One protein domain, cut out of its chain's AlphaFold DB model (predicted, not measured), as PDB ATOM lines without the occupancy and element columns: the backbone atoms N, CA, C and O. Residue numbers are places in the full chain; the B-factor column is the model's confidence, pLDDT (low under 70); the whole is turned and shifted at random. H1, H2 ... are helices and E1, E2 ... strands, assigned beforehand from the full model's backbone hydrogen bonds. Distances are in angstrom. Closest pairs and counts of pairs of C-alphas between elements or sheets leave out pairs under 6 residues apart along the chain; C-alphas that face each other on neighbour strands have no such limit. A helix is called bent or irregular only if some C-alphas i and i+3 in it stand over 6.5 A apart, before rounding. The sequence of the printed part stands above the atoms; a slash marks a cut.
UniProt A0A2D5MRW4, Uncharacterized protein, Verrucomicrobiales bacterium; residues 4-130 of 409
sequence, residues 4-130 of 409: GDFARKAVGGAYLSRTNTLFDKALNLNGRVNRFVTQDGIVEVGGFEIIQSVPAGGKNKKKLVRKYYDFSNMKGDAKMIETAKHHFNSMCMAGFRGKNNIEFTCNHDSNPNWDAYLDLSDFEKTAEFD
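This is residues 4 to 130 of the 409 residues of an uncharacterized protein of Verrucomicrobiales bacterium (UniProt A0A2D5MRW4). A strongly twisted sheet, built round the long, bent strand E2, has the helix H4 packed across one face and H2 on that same face, beside the strands. The hairpin of E2 and E3 runs out to one end of the longest axis. The printed part has 127 residues, with four named helices and five named strands that follow each other along the chain as H1, H2, E1, E2, E3, H3, H4, E4 and E5; the class is mixed, helices and strands, and the sheet is branched, its neighbour pairs being E1 and E2, E2 and E3, E2 and E4, and E4 and E5, each antiparallel, with E1 and E3 on one side of E2 and E4 on the other side. It is compact, with a radius of gyration of the C-alphas of 15.2 A and spans of 49 by 39 by 27 A.

H1, residues 4 to 7, touches H4, residues 78 to 94, with residues 89 to 93 of H4 alone; their closest C-alphas, of Ala 7 and Met 93, are 4.7 A apart. H2, residues 18 to 27, touches H4 at a steep tilt of 43 degrees, opposite ways, closest at the C-alphas of Thr 19 and Lys 85, 6.7 A. E1, residues 36 to 38, E2, residues 41 to 55, and E3, residues 62 to 70, form a meander, each strand the antiparallel neighbour of the one before; N 36 and O 43, 2.8 A, and N 50 and O 67, 2.9 A, are within hydrogen-bond range. H3, residues 71 to 74, only grazes the sheet. H4 runs across the strands at a height over the sheet of 10.3 A. E4, residues 101 to 108, is on the other side of E2, with N 46 and O 105 at 2.8 A, and forms a hairpin with E5, residues 111 to 119, with N 104 and O 118 at 2.7 A. In H2 and H4 every O i to N i+4 pair is within hydrogen-bond range.

H1 begins at C-alpha 4, (-37.609, 41.505, -36.081). E2 is 37.3 A long and bends by 82 degrees at residue 44; E3 is 26.3 A and H4 24.3 A. E5 ends at C-alpha 119, (-43.695, 34.876, -47.290).

The two C-alphas farthest apart, of Gly 31 and Lys 59, are 50.1 A apart. The printed part has no cut and no long link. Residues under pLDDT 70 include 7 to 17 and 109 to 115.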
ATOM      1  N   GLY A   4     -38.271  41.263 -37.366       81.12
ATOM      2  CA  GLY A   4     -37.609  41.505 -36.081       81.12
ATOM      3  C   GLY A   4     -36.706  40.362 -35.598       81.12
ATOM      4  O   GLY A   4     -35.840  40.582 -34.750       81.12
ATOM      5  N   ASP A   5     -36.870  39.147 -36.125       80.38
ATOM      6  CA  ASP A   5     -35.939  38.049 -35.877       80.38
ATOM      7  C   ASP A   5     -34.599  38.305 -36.584       80.38
ATOM      8  O   ASP A   5     -33.554  38.000 -36.025       80.38
ATOM      9  N   PHE A   6     -34.583  38.978 -37.729       82.25
ATOM     10  CA  PHE A   6     -33.354  39.247 -38.485       82.25
ATOM     11  C   PHE A   6     -32.797  40.664 -38.254       82.25
ATOM     12  O   PHE A   6     -31.595  40.881 -38.362       82.25
ATOM     13  N   ALA A   7     -33.649  41.623 -37.872       69.94
ATOM     14  CA  ALA A   7     -33.293  43.033 -37.677       69.94
ATOM     15  C   ALA A   7     -32.540  43.344 -36.363       69.94
ATOM     16  O   ALA A   7     -31.872  44.367 -36.229       69.94
ATOM     17  N   ARG A   8     -32.652  42.505 -35.330       57.97
ATOM     18  CA  ARG A   8     -31.926  42.759 -34.072       57.97
ATOM     19  C   ARG A   8     -30.441  42.456 -34.278       57.97
ATOM     20  O   ARG A   8     -30.119  41.354 -34.714       57.97
ATOM     21  N   LYS A   9     -29.544  43.397 -33.931       47.78
ATOM     22  CA  LYS A   9     -28.096  43.122 -33.849       47.78
ATOM     23  C   LYS A   9     -27.905  41.844 -33.032       47.78
ATOM     24  O   LYS A   9     -28.337  41.792 -31.880       47.78
ATOM     25  N   ALA A  10     -27.289  40.830 -33.634       44.22
ATOM     26  CA  ALA A  10     -26.848  39.660 -32.896       44.22
ATOM     27  C   ALA A  10     -25.895  40.137 -31.793       44.22
ATOM     28  O   ALA A  10     -24.908  40.824 -32.067       44.22
ATOM     29  N   VAL A  11     -26.209  39.812 -30.544       37.88
ATOM     30  CA  VAL A  11     -25.212  39.848 -29.476       37.88
ATOM     31  C   VAL A  11     -24.256  38.695 -29.807       37.88
ATOM     32  O   VAL A  11     -24.687  37.550 -29.765       37.88
ATOM     33  N   GLY A  12     -23.023  38.987 -30.252       41.22
ATOM     34  CA  GLY A  12     -22.008  37.957 -30.556       41.22
ATOM     35  C   GLY A  12     -21.402  37.926 -31.975       41.22
ATOM     36  O   GLY A  12     -20.744  36.956 -32.333       41.22
ATOM     37  N   GLY A  13     -21.551  38.976 -32.789       38.16
ATOM     38  CA  GLY A  13     -20.801  39.110 -34.053       38.16
ATOM     39  C   GLY A  13     -21.460  38.472 -35.287       38.16
ATOM     40  O   GLY A  13     -22.578  37.961 -35.232       38.16
ATOM     41  N   ALA A  14     -20.786  38.575 -36.442       37.03
ATOM     42  CA  ALA A  14     -21.377  38.344 -37.765       37.03
ATOM     43  C   ALA A  14     -21.937  36.921 -37.968       37.03
ATOM     44  O   ALA A  14     -22.998  36.780 -38.566       37.03
ATOM     45  N   TYR A  15     -21.297  35.877 -37.431       37.19
ATOM     46  CA  TYR A  15     -21.685  34.469 -37.640       37.19
ATOM     47  C   TYR A  15     -22.999  34.063 -36.936       37.19
ATOM     48  O   TYR A  15     -23.656  33.121 -37.359       37.19
ATOM     49  N   LEU A  16     -23.443  34.832 -35.932       45.03
ATOM     50  CA  LEU A  16     -24.720  34.650 -35.221       45.03
ATOM     51  C   LEU A  16     -25.876  35.454 -35.835       45.03
ATOM     52  O   LEU A  16     -26.964  35.563 -35.264       45.03
ATOM     53  N   SER A  17     -25.661  36.048 -37.009       66.44
ATOM     54  CA  SER A  17     -26.762  36.610 -37.775       66.44
ATOM     55  C   SER A  17     -27.708  35.475 -38.162       66.44
ATOM     56  O   SER A  17     -27.319  34.569 -38.895       66.44
ATOM     57  N   ARG A  18     -28.974  35.533 -37.731       79.56
ATOM     58  CA  ARG A  18     -30.022  34.611 -38.212       79.56
ATOM     59  C   ARG A  18     -30.108  34.616 -39.747       79.56
ATOM     60  O   ARG A  18     -30.509  33.624 -40.346       79.56
ATOM     61  N   THR A  19     -29.656  35.699 -40.379       86.44
ATOM     62  CA  THR A  19     -29.470  35.816 -41.827       86.44
ATOM     63  C   THR A  19     -28.365  34.894 -42.337       86.44
ATOM     64  O   THR A  19     -28.566  34.237 -43.344       86.44
ATOM     65  N   ASN A  20     -27.238  34.757 -41.638       83.50
ATOM     66  CA  ASN A  20     -26.234  33.751 -41.993       83.50
ATOM     67  C   ASN A  20     -26.788  32.335 -41.841       83.50
ATOM     68  O   ASN A  20     -26.652  31.561 -42.773       83.50
ATOM     69  N   THR A  21     -27.509  32.026 -40.758       83.94
ATOM     70  CA  THR A  21     -28.177  30.719 -40.622       83.94
ATOM     71  C   THR A  21     -29.128  30.428 -41.786       83.94
ATOM     72  O   THR A  21     -29.120  29.319 -42.316       83.94
ATOM     73  N   LEU A  22     -29.930  31.414 -42.207       91.62
ATOM     74  CA  LEU A  22     -30.847  31.275 -43.341       91.62
ATOM     75  C   LEU A  22     -30.094  30.991 -44.645       91.62
ATOM     76  O   LEU A  22     -30.435  30.046 -45.349       91.62
ATOM     77  N   PHE A  23     -29.061  31.782 -44.946       91.94
ATOM     78  CA  PHE A  23     -28.281  31.641 -46.178       91.94
ATOM     79  C   PHE A  23     -27.447  30.355 -46.188       91.94
ATOM     80  O   PHE A  23     -27.389  29.685 -47.212       91.94
ATOM     81  N   ASP A  24     -26.863  29.968 -45.057       84.12
ATOM     82  CA  ASP A  24     -26.109  28.723 -44.928       84.12
ATOM     83  C   ASP A  24     -27.017  27.505 -45.139       84.12
ATOM     84  O   ASP A  24     -26.626  26.571 -45.832       84.12
ATOM     85  N   LYS A  25     -28.253  27.521 -44.614       89.12
ATOM     86  CA  LYS A  25     -29.245  26.476 -44.920       89.12
ATOM     87  C   LYS A  25     -29.600  26.469 -46.403       89.12
ATOM     88  O   LYS A  25     -29.464  25.431 -47.037       89.12
ATOM     89  N   ALA A  26     -30.005  27.612 -46.957       92.19
ATOM     90  CA  ALA A  26     -30.423  27.722 -48.355       92.19
ATOM     91  C   ALA A  26     -29.332  27.268 -49.348       92.19
ATOM     92  O   ALA A  26     -29.627  26.667 -50.376       92.19
ATOM     93  N   LEU A  27     -28.060  27.510 -49.018       87.81
ATOM     94  CA  LEU A  27     -26.907  27.170 -49.857       87.81
ATOM     95  C   LEU A  27     -26.257  25.818 -49.510       87.81
ATOM     96  O   LEU A  27     -25.300  25.424 -50.179       87.81
ATOM     97  N   ASN A  28     -26.764  25.104 -48.499       81.50
ATOM     98  CA  ASN A  28     -26.160  23.891 -47.933       81.50
ATOM     99  C   ASN A  28     -24.683  24.078 -47.516       81.50
ATOM    100  O   ASN A  28     -23.803  23.296 -47.883       81.50
ATOM    101  N   LEU A  29     -24.393  25.150 -46.776       73.81
ATOM    102  CA  LEU A  29     -23.063  25.497 -46.270       73.81
ATOM    103  C   LEU A  29     -22.935  25.185 -44.773       73.81
ATOM    104  O   LEU A  29     -23.924  25.090 -44.049       73.81
ATOM    105  N   ASN A  30     -21.693  25.051 -44.297       65.31
ATOM    106  CA  ASN A  30     -21.363  24.912 -42.870       65.31
ATOM    107  C   ASN A  30     -22.107  23.761 -42.159       65.31
ATOM    108  O   ASN A  30     -22.503  23.884 -41.002       65.31
ATOM    109  N   GLY A  31     -22.330  22.645 -42.866       60.41
ATOM    110  CA  GLY A  31     -23.030  21.469 -42.334       60.41
ATOM    111  C   GLY A  31     -24.542  21.650 -42.162       60.41
ATOM    112  O   GLY A  31     -25.193  20.786 -41.576       60.41
ATOM    113  N   ARG A  32     -25.113  22.755 -42.656       73.12
ATOM    114  CA  ARG A  32     -26.558  23.002 -42.657       73.12
ATOM    115  C   ARG A  32     -27.200  22.468 -43.934       73.12
ATOM    116  O   ARG A  32     -26.562  22.404 -44.978       73.12
ATOM    117  N   VAL A  33     -28.480  22.115 -43.833       77.19
ATOM    118  CA  VAL A  33     -29.269  21.546 -44.935       77.19
ATOM    119  C   VAL A  33     -30.417  22.489 -45.300       77.19
ATOM    120  O   VAL A  33     -31.034  23.081 -44.401       77.19
ATOM    121  N   ASN A  34     -30.712  22.603 -46.598       86.88
ATOM    122  CA  ASN A  34     -31.798  23.407 -47.165       86.88
ATOM    123  C   ASN A  34     -33.179  22.815 -46.851       86.88
ATOM    124  O   ASN A  34     -33.865  22.308 -47.721       86.88
ATOM    125  N   ARG A  35     -33.568  22.841 -45.577       82.44
ATOM    126  CA  ARG A  35     -34.853  22.329 -45.091       82.44
ATOM    127  C   ARG A  35     -35.451  23.316 -44.115       82.44
ATOM    128  O   ARG A  35     -34.887  23.540 -43.036       82.44
ATOM    129  N   PHE A  36     -36.589  23.880 -44.474       85.00
ATOM    130  CA  PHE A  36     -37.308  24.855 -43.675       85.00
ATOM    131  C   PHE A  36     -38.689  24.320 -43.318       85.00
ATOM    132  O   PHE A  36     -39.362  23.719 -44.145       85.00
ATOM    133  N   VAL A  37     -39.093  24.523 -42.068       81.88
ATOM    134  CA  VAL A  37     -40.405  24.092 -41.578       81.88
ATOM    135  C   VAL A  37     -41.412  25.195 -41.872       81.88
ATOM    136  O   VAL A  37     -41.127  26.362 -41.602       81.88
ATOM    137  N   THR A  38     -42.571  24.835 -42.402       81.06
ATOM    138  CA  THR A  38     -43.721  25.711 -42.656       81.06
ATOM    139  C   THR A  38     -44.982  25.035 -42.113       81.06
ATOM    140  O   THR A  38     -44.927  23.899 -41.637       81.06
ATOM    141  N   GLN A  39     -46.129  25.715 -42.175       75.56
ATOM    142  CA  GLN A  39     -47.412  25.080 -41.835       75.56
ATOM    143  C   GLN A  39     -47.781  23.937 -42.793       75.56
ATOM    144  O   GLN A  39     -48.473  23.006 -42.386       75.56
ATOM    145  N   ASP A  40     -47.289  23.993 -44.032       71.69
ATOM    146  CA  ASP A  40     -47.613  23.038 -45.094       71.69
ATOM    147  C   ASP A  40     -46.642  21.852 -45.160       71.69
ATOM    148  O   ASP A  40     -46.905  20.883 -45.868       71.69
ATOM    149  N   GLY A  41     -45.541  21.890 -44.402       72.56
ATOM    150  CA  GLY A  41     -44.568  20.805 -44.343       72.56
ATOM    151  C   GLY A  41     -43.123  21.290 -44.305       72.56
ATOM    152  O   GLY A  41     -42.815  22.370 -43.804       72.56
ATOM    153  N   ILE A  42     -42.210  20.449 -44.792       79.94
ATOM    154  CA  ILE A  42     -40.800  20.813 -44.953       79.94
ATOM    155  C   ILE A  42     -40.568  21.182 -46.413       79.94
ATOM    156  O   ILE A  42     -40.891  20.406 -47.312       79.94
ATOM    157  N   VAL A  43     -39.982  22.356 -46.619       85.00
ATOM    158  CA  VAL A  43     -39.692  22.904 -47.943       85.00
ATOM    159  C   VAL A  43     -38.206  23.206 -48.097       85.00
ATOM    160  O   VAL A  43     -37.517  23.542 -47.126       85.00
ATOM    161  N   GLU A  44     -37.734  23.148 -49.334       89.31
ATOM    162  CA  GLU A  44     -36.434  23.670 -49.748       89.31
ATOM    163  C   GLU A  44     -36.632  25.045 -50.389       89.31
ATOM    164  O   GLU A  44     -37.592  25.247 -51.133       89.31
ATOM    165  N   VAL A  45     -35.733  25.999 -50.136       92.69
ATOM    166  CA  VAL A  45     -35.806  27.326 -50.773       92.69
ATOM    167  C   VAL A  45     -34.853  27.408 -51.965       92.69
ATOM    168  O   VAL A  45     -33.666  27.110 -51.839       92.69
ATOM    169  N   GLY A  46     -35.363  27.821 -53.126       91.81
ATOM    170  CA  GLY A  46     -34.585  28.020 -54.355       91.81
ATOM    171  C   GLY A  46     -34.111  29.463 -54.548       91.81
ATOM    172  O   GLY A  46     -33.029  29.708 -55.077       91.81
ATOM    173  N   GLY A  47     -34.870  30.434 -54.043       94.81
ATOM    174  CA  GLY A  47     -34.546  31.854 -54.145       94.81
ATOM    175  C   GLY A  47     -35.496  32.720 -53.328       94.81
ATOM    176  O   GLY A  47     -36.386  32.211 -52.646       94.81
ATOM    177  N   PHE A  48     -35.308  34.036 -53.388       96.50
ATOM    178  CA  PHE A  48     -36.213  34.997 -52.765       96.50
ATOM    179  C   PHE A  48     -36.332  36.299 -53.563       96.50
ATOM    180  O   PHE A  48     -35.372  36.772 -54.175       96.50
ATOM    181  N   GLU A  49     -37.507  36.918 -53.518       96.12
ATOM    182  CA  GLU A  49     -37.778  38.247 -54.053       96.12
ATOM    183  C   GLU A  49     -37.985  39.247 -52.911       96.12
ATOM    184  O   GLU A  49     -38.785  39.041 -51.999       96.12
ATOM    185  N   ILE A  50     -37.265  40.369 -52.966       94.44
ATOM    186  CA  ILE A  50     -37.532  41.529 -52.113       94.44
ATOM    187  C   ILE A  50     -38.508  42.445 -52.840       94.44
ATOM    188  O   ILE A  50     -38.194  42.949 -53.922       94.44
ATOM    189  N   ILE A  51     -39.641  42.732 -52.203       92.62
ATOM    190  CA  ILE A  51     -40.661  43.642 -52.719       92.62
ATOM    191  C   ILE A  51     -40.720  44.862 -51.795       92.62
ATOM    192  O   ILE A  51     -41.031  44.762 -50.607       92.62
ATOM    193  N   GLN A  52     -40.419  46.040 -52.342       90.00
ATOM    194  CA  GLN A  52     -40.358  47.290 -51.587       90.00
ATOM    195  C   GLN A  52     -41.278  48.357 -52.183       90.00
ATOM    196  O   GLN A  52     -41.218  48.681 -53.369       90.00
ATOM    197  N   SER A  53     -42.103  48.967 -51.335       87.50
ATOM    198  CA  SER A  53     -42.930  50.117 -51.683       87.50
ATOM    199  C   SER A  53     -42.149  51.421 -51.498       87.50
ATOM    200  O   SER A  53     -41.845  51.818 -50.374       87.50
ATOM    201  N   VAL A  54     -41.850  52.110 -52.601       85.38
ATOM    202  CA  VAL A  54     -41.074  53.362 -52.614       85.38
ATOM    203  C   VAL A  54     -41.908  54.536 -53.147       85.38
ATOM    204  O   VAL A  54     -42.823  54.318 -53.947       85.38
ATOM    205  N   PRO A  55     -41.628  55.790 -52.740       84.25
ATOM    206  CA  PRO A  55     -42.302  56.964 -53.290       84.25
ATOM    207  C   PRO A  55     -42.167  57.046 -54.817       84.25
ATOM    208  O   PRO A  55     -41.099  56.803 -55.379       84.25
ATOM    209  N   ALA A  56     -43.255  57.408 -55.492       82.81
ATOM    210  CA  ALA A  56     -43.328  57.507 -56.946       82.81
ATOM    211  C   ALA A  56     -43.904  58.865 -57.356       82.81
ATOM    212  O   ALA A  56     -45.058  58.932 -57.756       82.81
ATOM    213  N   GLY A  57     -43.108  59.932 -57.207       66.00
ATOM    214  CA  GLY A  57     -43.366  61.271 -57.763       66.00
ATOM    215  C   GLY A  57     -44.819  61.766 -57.661       66.00
ATOM    216  O   GLY A  57     -45.626  61.550 -58.562       66.00
ATOM    217  N   GLY A  58     -45.151  62.464 -56.574       65.12
ATOM    218  CA  GLY A  58     -46.485  63.019 -56.311       65.12
ATOM    219  C   GLY A  58     -46.968  62.690 -54.898       65.12
ATOM    220  O   GLY A  58     -46.583  61.666 -54.329       65.12
ATOM    221  N   LYS A  59     -47.798  63.560 -54.303       62.44
ATOM    222  CA  LYS A  59     -48.348  63.329 -52.956       62.44
ATOM    223  C   LYS A  59     -49.082  61.979 -52.937       62.44
ATOM    224  O   LYS A  59     -50.000  61.762 -53.719       62.44
ATOM    225  N   ASN A  60     -48.648  61.078 -52.056       72.88
ATOM    226  CA  ASN A  60     -49.222  59.748 -51.798       72.88
ATOM    227  C   ASN A  60     -49.089  58.678 -52.902       72.88
ATOM    228  O   ASN A  60     -49.645  57.592 -52.745       72.88
ATOM    229  N   LYS A  61     -48.318  58.905 -53.973       78.81
ATOM    230  CA  LYS A  61     -48.046  57.853 -54.969       78.81
ATOM    231  C   LYS A  61     -46.884  56.963 -54.520       78.81
ATOM    232  O   LYS A  61     -45.801  57.456 -54.203       78.81
ATOM    233  N   LYS A  62     -47.096  55.644 -54.517       82.88
ATOM    234  CA  LYS A  62     -46.063  54.632 -54.249       82.88
ATOM    235  C   LYS A  62     -45.949  53.674 -55.434       82.88
ATOM    236  O   LYS A  62     -46.970  53.298 -56.002       82.88
ATOM    237  N   LYS A  63     -44.730  53.254 -55.776       88.56
ATOM    238  CA  LYS A  63     -44.457  52.167 -56.732       88.56
ATOM    239  C   LYS A  63     -43.819  50.985 -56.011       88.56
ATOM    240  O   LYS A  63     -43.211  51.167 -54.958       88.56
ATOM    241  N   LEU A  64     -43.970  49.793 -56.575       89.06
ATOM    242  CA  LEU A  64     -43.294  48.591 -56.093       89.06
ATOM    243  C   LEU A  64     -42.001  48.400 -56.880       89.06
ATOM    244  O   LEU A  64     -42.003  48.472 -58.107       89.06
ATOM    245  N   VAL A  65     -40.910  48.181 -56.161       90.88
ATOM    246  CA  VAL A  65     -39.630  47.736 -56.708       90.88
ATOM    247  C   VAL A  65     -39.445  46.295 -56.266       90.88
ATOM    248  O   VAL A  65     -39.633  45.989 -55.091       90.88
ATOM    249  N   ARG A  66     -39.109  45.428 -57.219       93.44
ATOM    250  CA  ARG A  66     -38.907  43.996 -57.013       93.44
ATOM    251  C   ARG A  66     -37.472  43.637 -57.358       93.44
ATOM    252  O   ARG A  66     -36.939  44.155 -58.343       93.44
ATOM    253  N   LYS A  67     -36.836  42.796 -56.548       94.81
ATOM    254  CA  LYS A  67     -35.484  42.302 -56.814       94.81
ATOM    255  C   LYS A  67     -35.367  40.844 -56.396       94.81
ATOM    256  O   LYS A  67     -35.449  40.550 -55.205       94.81
ATOM    257  N   TYR A  68     -35.152  39.978 -57.380       95.00
ATOM    258  CA  TYR A  68     -35.024  38.539 -57.192       95.00
ATOM    259  C   TYR A  68     -33.569  38.104 -56.997       95.00
ATOM    260  O   TYR A  68     -32.638  38.686 -57.563       95.00
ATOM    261  N   TYR A  69     -33.405  37.066 -56.189       95.50
ATOM    262  CA  TYR A  69     -32.152  36.457 -55.793       95.50
ATOM    263  C   TYR A  69     -32.293  34.939 -55.835       95.50
ATOM    264  O   TYR A  69     -33.045  34.365 -55.057       95.50
ATOM    265  N   ASP A  70     -31.536  34.296 -56.714       93.94
ATOM    266  CA  ASP A  70     -31.510  32.841 -56.858       93.94
ATOM    267  C   ASP A  70     -30.338  32.259 -56.056       93.94
ATOM    268  O   ASP A  70     -29.189  32.658 -56.273       93.94
ATOM    269  N   PHE A  71     -30.609  31.333 -55.132       93.00
ATOM    270  CA  PHE A  71     -29.564  30.719 -54.312       93.00
ATOM    271  C   PHE A  71     -28.633  29.819 -55.135       93.00
ATOM    272  O   PHE A  71     -27.447  29.729 -54.816       93.00
ATOM    273  N   SER A  72     -29.112  29.211 -56.223       89.31
ATOM    274  CA  SER A  72     -28.265  28.390 -57.097       89.31
ATOM    275  C   SER A  72     -27.167  29.228 -57.763       89.31
ATOM    276  O   SER A  72     -26.000  28.834 -57.756       89.31
ATOM    277  N   ASN A  73     -27.511  30.443 -58.205       90.31
ATOM    278  CA  ASN A  73     -26.582  31.392 -58.826       90.31
ATOM    279  C   ASN A  73     -25.582  32.004 -57.834       90.31
ATOM    280  O   ASN A  73     -24.557  32.540 -58.241       90.31
ATOM    281  N   MET A  74     -25.862  31.931 -56.531       89.75
ATOM    282  CA  MET A  74     -24.967  32.430 -55.484       89.75
ATOM    283  C   MET A  74     -23.910  31.418 -55.051       89.75
ATOM    284  O   MET A  74     -22.962  31.781 -54.348       89.75
ATOM    285  N   LYS A  75     -24.069  30.139 -55.404       82.06
ATOM    286  CA  LYS A  75     -23.190  29.077 -54.920       82.06
ATOM    287  C   LYS A  75     -21.765  29.296 -55.437       82.06
ATOM    288  O   LYS A  75     -21.497  29.179 -56.625       82.06
ATOM    289  N   GLY A  76     -20.843  29.603 -54.524       78.06
ATOM    290  CA  GLY A  76     -19.446  29.905 -54.855       78.06
ATOM    291  C   GLY A  76     -19.150  31.379 -55.168       78.06
ATOM    292  O   GLY A  76     -17.985  31.714 -55.360       78.06
ATOM    293  N   ASP A  77     -20.149  32.273 -55.147       88.06
ATOM    294  CA  ASP A  77     -19.959  33.722 -55.311       88.06
ATOM    295  C   ASP A  77     -20.198  34.463 -53.985       88.06
ATOM    296  O   ASP A  77     -21.296  34.923 -53.659       88.06
ATOM    297  N   ALA A  78     -19.122  34.619 -53.211       81.88
ATOM    298  CA  ALA A  78     -19.160  35.308 -51.923       81.88
ATOM    299  C   ALA A  78     -19.655  36.763 -52.030       81.88
ATOM    300  O   ALA A  78     -20.315  37.262 -51.117       81.88
ATOM    301  N   LYS A  79     -19.379  37.455 -53.144       86.06
ATOM    302  CA  LYS A  79     -19.784  38.855 -53.328       86.06
ATOM    303  C   LYS A  79     -21.289  38.955 -53.556       86.06
ATOM    304  O   LYS A  79     -21.933  39.860 -53.015       86.06
ATOM    305  N   MET A  80     -21.856  38.029 -54.327       89.19
ATOM    306  CA  MET A  80     -23.296  37.949 -54.549       89.19
ATOM    307  C   MET A  80     -24.038  37.563 -53.264       89.19
ATOM    308  O   MET A  80     -25.041  38.204 -52.942       89.19
ATOM    309  N   ILE A  81     -23.503  36.615 -52.483       85.75
ATOM    310  CA  ILE A  81     -24.041  36.227 -51.168       85.75
ATOM    311  C   ILE A  81     -24.104  37.433 -50.224       85.75
ATOM    312  O   ILE A  81     -25.167  37.740 -49.684       85.75
ATOM    313  N   GLU A  82     -23.001  38.163 -50.047       83.62
ATOM    314  CA  GLU A  82     -22.973  39.317 -49.139       83.62
ATOM    315  C   GLU A  82     -23.875  40.461 -49.626       83.62
ATOM    316  O   GLU A  82     -24.569  41.102 -48.831       83.62
ATOM    317  N   THR A  83     -23.961  40.665 -50.943       87.81
ATOM    318  CA  THR A  83     -24.899  41.627 -51.540       87.81
ATOM    319  C   THR A  83     -26.352  41.242 -51.249       87.81
ATOM    320  O   THR A  83     -27.162  42.100 -50.887       87.81
ATOM    321  N   ALA A  84     -26.704  39.965 -51.388       91.62
ATOM    322  CA  ALA A  84     -28.044  39.461 -51.115       91.62
ATOM    323  C   ALA A  84     -28.399  39.573 -49.622       91.62
ATOM    324  O   ALA A  84     -29.453  40.119 -49.288       91.62
ATOM    325  N   LYS A  85     -27.487  39.175 -48.723       89.69
ATOM    326  CA  LYS A  85     -27.637  39.342 -47.265       89.69
ATOM    327  C   LYS A  85     -27.840  40.801 -46.873       89.69
ATOM    328  O   LYS A  85     -28.687  41.093 -46.030       89.69
ATOM    329  N   HIS A  86     -27.094  41.729 -47.476       84.38
ATOM    330  CA  HIS A  86     -27.233  43.156 -47.193       84.38
ATOM    331  C   HIS A  86     -28.636  43.671 -47.539       84.38
ATOM    332  O   HIS A  86     -29.275  44.323 -46.712       84.38
ATOM    333  N   HIS A  87     -29.150  43.344 -48.730       88.88
ATOM    334  CA  HIS A  87     -30.497  43.755 -49.126       88.88
ATOM    335  C   HIS A  87     -31.581  43.080 -48.277       88.88
ATOM    336  O   HIS A  87     -32.515  43.759 -47.850       88.88
ATOM    337  N   PHE A  88     -31.431  41.785 -47.977       91.88
ATOM    338  CA  PHE A  88     -32.328  41.048 -47.085       91.88
ATOM    339  C   PHE A  88     -32.406  41.718 -45.706       91.88
ATOM    340  O   PHE A  88     -33.485  42.085 -45.240       91.88
ATOM    341  N   ASN A  89     -31.250  41.981 -45.088       86.81
ATOM    342  CA  ASN A  89     -31.163  42.645 -43.790       86.81
ATOM    343  C   ASN A  89     -31.753  44.055 -43.820       86.81
ATOM    344  O   ASN A  89     -32.492  44.418 -42.910       86.81
ATOM    345  N   SER A  90     -31.468  44.838 -44.863       84.31
ATOM    346  CA  SER A  90     -32.031  46.182 -45.033       84.31
ATOM    347  C   SER A  90     -33.564  46.151 -45.051       84.31
ATOM    348  O   SER A  90     -34.219  46.932 -44.355       84.31
ATOM    349  N   MET A  91     -34.148  45.178 -45.756       87.69
ATOM    350  CA  MET A  91     -35.595  44.980 -45.790       87.69
ATOM    351  C   MET A  91     -36.146  44.539 -44.422       87.69
ATOM    352  O   MET A  91     -37.144  45.082 -43.945       87.69
ATOM    353  N   CYS A  92     -35.475  43.621 -43.722       87.00
ATOM    354  CA  CYS A  92     -35.887  43.230 -42.373       87.00
ATOM    355  C   CYS A  92     -35.806  44.392 -41.365       87.00
ATOM    356  O   CYS A  92     -36.707  44.538 -40.538       87.00
ATOM    357  N   MET A  93     -34.777  45.244 -41.459       80.56
ATOM    358  CA  MET A  93     -34.594  46.442 -40.627       80.56
ATOM    359  C   MET A  93     -35.683  47.489 -40.856       80.56
ATOM    360  O   MET A  93     -36.188  48.073 -39.898       80.56
ATOM    361  N   ALA A  94     -36.063  47.719 -42.116       80.31
ATOM    362  CA  ALA A  94     -37.162  48.618 -42.460       80.31
ATOM    363  C   ALA A  94     -38.520  48.099 -41.949       80.31
ATOM    364  O   ALA A  94     -39.442  48.883 -41.703       80.31
ATOM    365  N   GLY A  95     -38.632  46.781 -41.761       81.75
ATOM    366  CA  GLY A  95     -39.847  46.100 -41.345       81.75
ATOM    367  C   GLY A  95     -40.876  45.986 -42.472       81.75
ATOM    368  O   GLY A  95     -40.867  46.715 -43.468       81.75
ATOM    369  N   PHE A  96     -41.809  45.055 -42.306       86.06
ATOM    370  CA  PHE A  96     -42.846  44.769 -43.299       86.06
ATOM    371  C   PHE A  96     -44.084  45.635 -43.034       86.06
ATOM    372  O   PHE A  96     -45.100  45.174 -42.525       86.06
ATOM    373  N   ARG A  97     -43.970  46.947 -43.290       74.00
ATOM    374  CA  ARG A  97     -45.100  47.893 -43.227       74.00
ATOM    375  C   ARG A  97     -45.661  48.137 -44.629       74.00
ATOM    376  O   ARG A  97     -44.920  48.508 -45.535       74.00
ATOM    377  N   GLY A  98     -46.980  48.026 -44.799       79.50
ATOM    378  CA  GLY A  98     -47.628  48.201 -46.103       79.50
ATOM    379  C   GLY A  98     -47.364  47.012 -47.034       79.50
ATOM    380  O   GLY A  98     -47.471  45.877 -46.599       79.50
ATOM    381  N   LYS A  99     -47.016  47.270 -48.303       83.00
ATOM    382  CA  LYS A  99     -46.740  46.238 -49.328       83.00
ATOM    383  C   LYS A  99     -45.269  45.786 -49.365       83.00
ATOM    384  O   LYS A  99     -44.743  45.499 -50.433       83.00
ATOM    385  N   ASN A 100     -44.588  45.854 -48.228       87.06
ATOM    386  CA  ASN A 100     -43.200  45.430 -48.099       87.06
ATOM    387  C   ASN A 100     -43.175  43.979 -47.617       87.06
ATOM    388  O   ASN A 100     -43.663  43.728 -46.514       87.06
ATOM    389  N   ASN A 101     -42.582  43.066 -48.378       92.56
ATOM    390  CA  ASN A 101     -42.409  41.666 -47.987       92.56
ATOM    391  C   ASN A 101     -41.146  41.061 -48.622       92.56
ATOM    392  O   ASN A 101     -40.472  41.676 -49.455       92.56
ATOM    393  N   ILE A 102     -40.808  39.865 -48.145       94.38
ATOM    394  CA  ILE A 102     -39.814  38.984 -48.747       94.38
ATOM    395  C   ILE A 102     -40.526  37.664 -48.996       94.38
ATOM    396  O   ILE A 102     -40.995  37.046 -48.037       94.38
ATOM    397  N   GLU A 103     -40.579  37.281 -50.262       94.88
ATOM    398  CA  GLU A 103     -41.244  36.080 -50.750       94.88
ATOM    399  C   GLU A 103     -40.180  35.090 -51.229       94.88
ATOM    400  O   GLU A 103     -39.194  35.489 -51.847       94.88
ATOM    401  N   PHE A 104     -40.343  33.811 -50.913       95.50
ATOM    402  CA  PHE A 104     -39.402  32.745 -51.223       95.50
ATOM    403  C   PHE A 104     -40.000  31.800 -52.247       95.50
ATOM    404  O   PHE A 104     -41.122  31.330 -52.072       95.50
ATOM    405  N   THR A 105     -39.214  31.462 -53.261       93.50
ATOM    406  CA  THR A 105     -39.531  30.358 -54.167       93.50
ATOM    407  C   THR A 105     -39.133  29.062 -53.479       93.50
ATOM    408  O   THR A 105     -37.961  28.889 -53.127       93.50
ATOM    409  N   CYS A 106     -40.103  28.183 -53.253       90.88
ATOM    410  CA  CYS A 106     -39.944  26.971 -52.463       90.88
ATOM    411  C   CYS A 106     -40.406  25.735 -53.234       90.88
ATOM    412  O   CYS A 106     -41.417  25.794 -53.929       90.88
ATOM    413  N   ASN A 107     -39.715  24.617 -53.009       86.25
ATOM    414  CA  ASN A 107     -40.104  23.292 -53.488       86.25
ATOM    415  C   ASN A 107     -40.468  22.406 -52.294       86.25
ATOM    416  O   ASN A 107     -39.804  22.457 -51.255       86.25
ATOM    417  N   HIS A 108     -41.509  21.583 -52.429       72.69
ATOM    418  CA  HIS A 108     -41.889  20.642 -51.373       72.69
ATOM    419  C   HIS A 108     -41.094  19.338 -51.479       72.69
ATOM    420  O   HIS A 108     -41.107  18.694 -52.528       72.69
ATOM    421  N   ASP A 109     -40.529  18.869 -50.362       62.62
ATOM    422  CA  ASP A 109     -39.791  17.596 -50.288       62.62
ATOM    423  C   ASP A 109     -40.596  16.391 -50.805       62.62
ATOM    424  O   ASP A 109     -40.043  15.429 -51.335       62.62
ATOM    425  N   SER A 110     -41.917  16.420 -50.618       60.72
ATOM    426  CA  SER A 110     -42.821  15.323 -50.992       60.72
ATOM    427  C   SER A 110     -43.662  15.590 -52.244       60.72
ATOM    428  O   SER A 110     -44.486  14.746 -52.596       60.72
ATOM    429  N   ASN A 111     -43.511  16.748 -52.898       65.81
ATOM    430  CA  ASN A 111     -44.233  17.065 -54.131       65.81
ATOM    431  C   ASN A 111     -43.366  17.921 -55.077       65.81
ATOM    432  O   ASN A 111     -43.421  19.148 -55.014       65.81
ATOM    433  N   PRO A 112     -42.601  17.289 -55.983       59.56
ATOM    434  CA  PRO A 112     -41.665  17.986 -56.868       59.56
ATOM    435  C   PRO A 112     -42.329  18.861 -57.948       59.56
ATOM    436  O   PRO A 112     -41.620  19.568 -58.651       59.56
ATOM    437  N   ASN A 113     -43.662  18.836 -58.083       62.09
ATOM    438  CA  ASN A 113     -44.419  19.724 -58.981       62.09
ATOM    439  C   ASN A 113     -45.057  20.916 -58.240       62.09
ATOM    440  O   ASN A 113     -45.925  21.594 -58.794       62.09
ATOM    441  N   TRP A 114     -44.704  21.127 -56.970       66.69
ATOM    442  CA  TRP A 114     -45.220  22.221 -56.156       66.69
ATOM    443  C   TRP A 114     -44.186  23.339 -56.054       66.69
ATOM    444  O   TRP A 114     -43.332  23.313 -55.167       66.69
ATOM    445  N   ASP A 115     -44.307  24.317 -56.949       68.88
ATOM    446  CA  ASP A 115     -43.658  25.617 -56.802       68.88
ATOM    447  C   ASP A 115     -44.554  26.491 -55.919       68.88
ATOM    448  O   ASP A 115     -45.655  26.886 -56.322       68.88
ATOM    449  N   ALA A 116     -44.099  26.788 -54.704       79.25
ATOM    450  CA  ALA A 116     -44.799  27.689 -53.798       79.25
ATOM    451  C   ALA A 116     -44.035  28.988 -53.595       79.25
ATOM    452  O   ALA A 116     -42.808  29.014 -53.493       79.25
ATOM    453  N   TYR A 117     -44.803  30.064 -53.484       89.25
ATOM    454  CA  TYR A 117     -44.323  31.372 -53.085       89.25
ATOM    455  C   TYR A 117     -44.739  31.584 -51.636       89.25
ATOM    456  O   TYR A 117     -45.927  31.720 -51.351       89.25
ATOM    457  N   LEU A 118     -43.767  31.534 -50.728       91.12
ATOM    458  CA  LEU A 118     -44.002  31.657 -49.291       91.12
ATOM    459  C   LEU A 118     -43.424  32.966 -48.772       91.12
ATOM    460  O   LEU A 118     -42.261  33.286 -49.020       91.12
ATOM    461  N   ASP A 119     -44.201  33.710 -47.997       92.56
ATOM    462  CA  ASP A 119     -43.695  34.876 -47.290       92.56
ATOM    463  C   ASP A 119     -42.786  34.438 -46.129       92.56
ATOM    464  O   ASP A 119     -42.942  33.371 -45.531       92.56
ATOM    465  N   LEU A 120     -41.862  35.307 -45.701       91.19
ATOM    466  CA  LEU A 120     -41.033  35.054 -44.506       91.19
ATOM    467  C   LEU A 120     -41.868  34.683 -43.257       91.19
ATOM    468  O   LEU A 120     -41.365  34.020 -42.342       91.19
ATOM    469  N   SER A 121     -43.123  35.141 -43.181       89.12
ATOM    470  CA  SER A 121     -44.061  34.804 -42.105       89.12
ATOM    471  C   SER A 121     -44.427  33.329 -42.041       89.12
ATOM    472  O   SER A 121     -44.631  32.848 -40.927       89.12
ATOM    473  N   ASP A 122     -44.424  32.637 -43.176       89.69
ATOM    474  CA  ASP A 122     -44.996  31.295 -43.340       89.69
ATOM    475  C   ASP A 122     -44.049  30.199 -42.833       89.69
ATOM    476  O   ASP A 122     -44.460  29.093 -42.489       89.69
ATOM    477  N   PHE A 123     -42.769  30.540 -42.695       88.81
ATOM    478  CA  PHE A 123     -41.762  29.685 -42.081       88.81
ATOM    479  C   PHE A 123     -41.927  29.614 -40.560       88.81
ATOM    480  O   PHE A 123     -42.024  30.634 -39.876       88.81
ATOM    481  N   GLU A 124     -41.846  28.436 -39.963       84.44
ATOM    482  CA  GLU A 124     -41.752  28.314 -38.516       84.44
ATOM    483  C   GLU A 124     -40.397  28.816 -38.017       84.44
ATOM    484  O   GLU A 124     -39.336  28.551 -38.585       84.44
ATOM    485  N   LYS A 125     -40.412  29.545 -36.901       80.38
ATOM    486  CA  LYS A 125     -39.179  29.917 -36.216       80.38
ATOM    487  C   LYS A 125     -38.716  28.704 -35.409       80.38
ATOM    488  O   LYS A 125     -39.159  28.505 -34.284       80.38
ATOM    489  N   THR A 126     -37.866  27.875 -35.999       70.25
ATOM    490  CA  THR A 126     -37.296  26.700 -35.324       70.25
ATOM    491  C   THR A 126     -36.181  27.107 -34.355       70.25
ATOM    492  O   THR A 126     -35.768  28.271 -34.312       70.25
ATOM    493  N   ALA A 127     -35.660  26.148 -33.584       61.00
ATOM    494  CA  ALA A 127     -34.564  26.374 -32.640       61.00
ATOM    495  C   ALA A 127     -33.319  26.999 -33.297       61.00
ATOM    496  O   ALA A 127     -32.671  27.847 -32.695       61.00
ATOM    497  N   GLU A 128     -33.036  26.665 -34.562       67.81
ATOM    498  CA  GLU A 128     -31.922  27.234 -35.341       67.81
ATOM    499  C   GLU A 128     -32.058  28.746 -35.580       67.81
ATOM    500  O   GLU A 128     -31.075  29.431 -35.859       67.81
ATOM    501  N   PHE A 129     -33.280  29.267 -35.461       72.75
ATOM    502  CA  PHE A 129     -33.610  30.682 -35.578       72.75
ATOM    503  C   PHE A 129     -34.013  31.296 -34.232       72.75
ATOM    504  O   PHE A 129     -34.580  32.386 -34.220       72.75
ATOM    505  N   ASP A 130     -33.729  30.639 -33.102       67.06
ATOM    506  CA  ASP A 130     -34.166  31.002 -31.742       67.06
ATOM    507  C   ASP A 130     -35.689  31.012 -31.546       67.06
ATOM    508  O   ASP A 130     -36.252  31.908 -30.898       67.06
TER     509      ASP A 130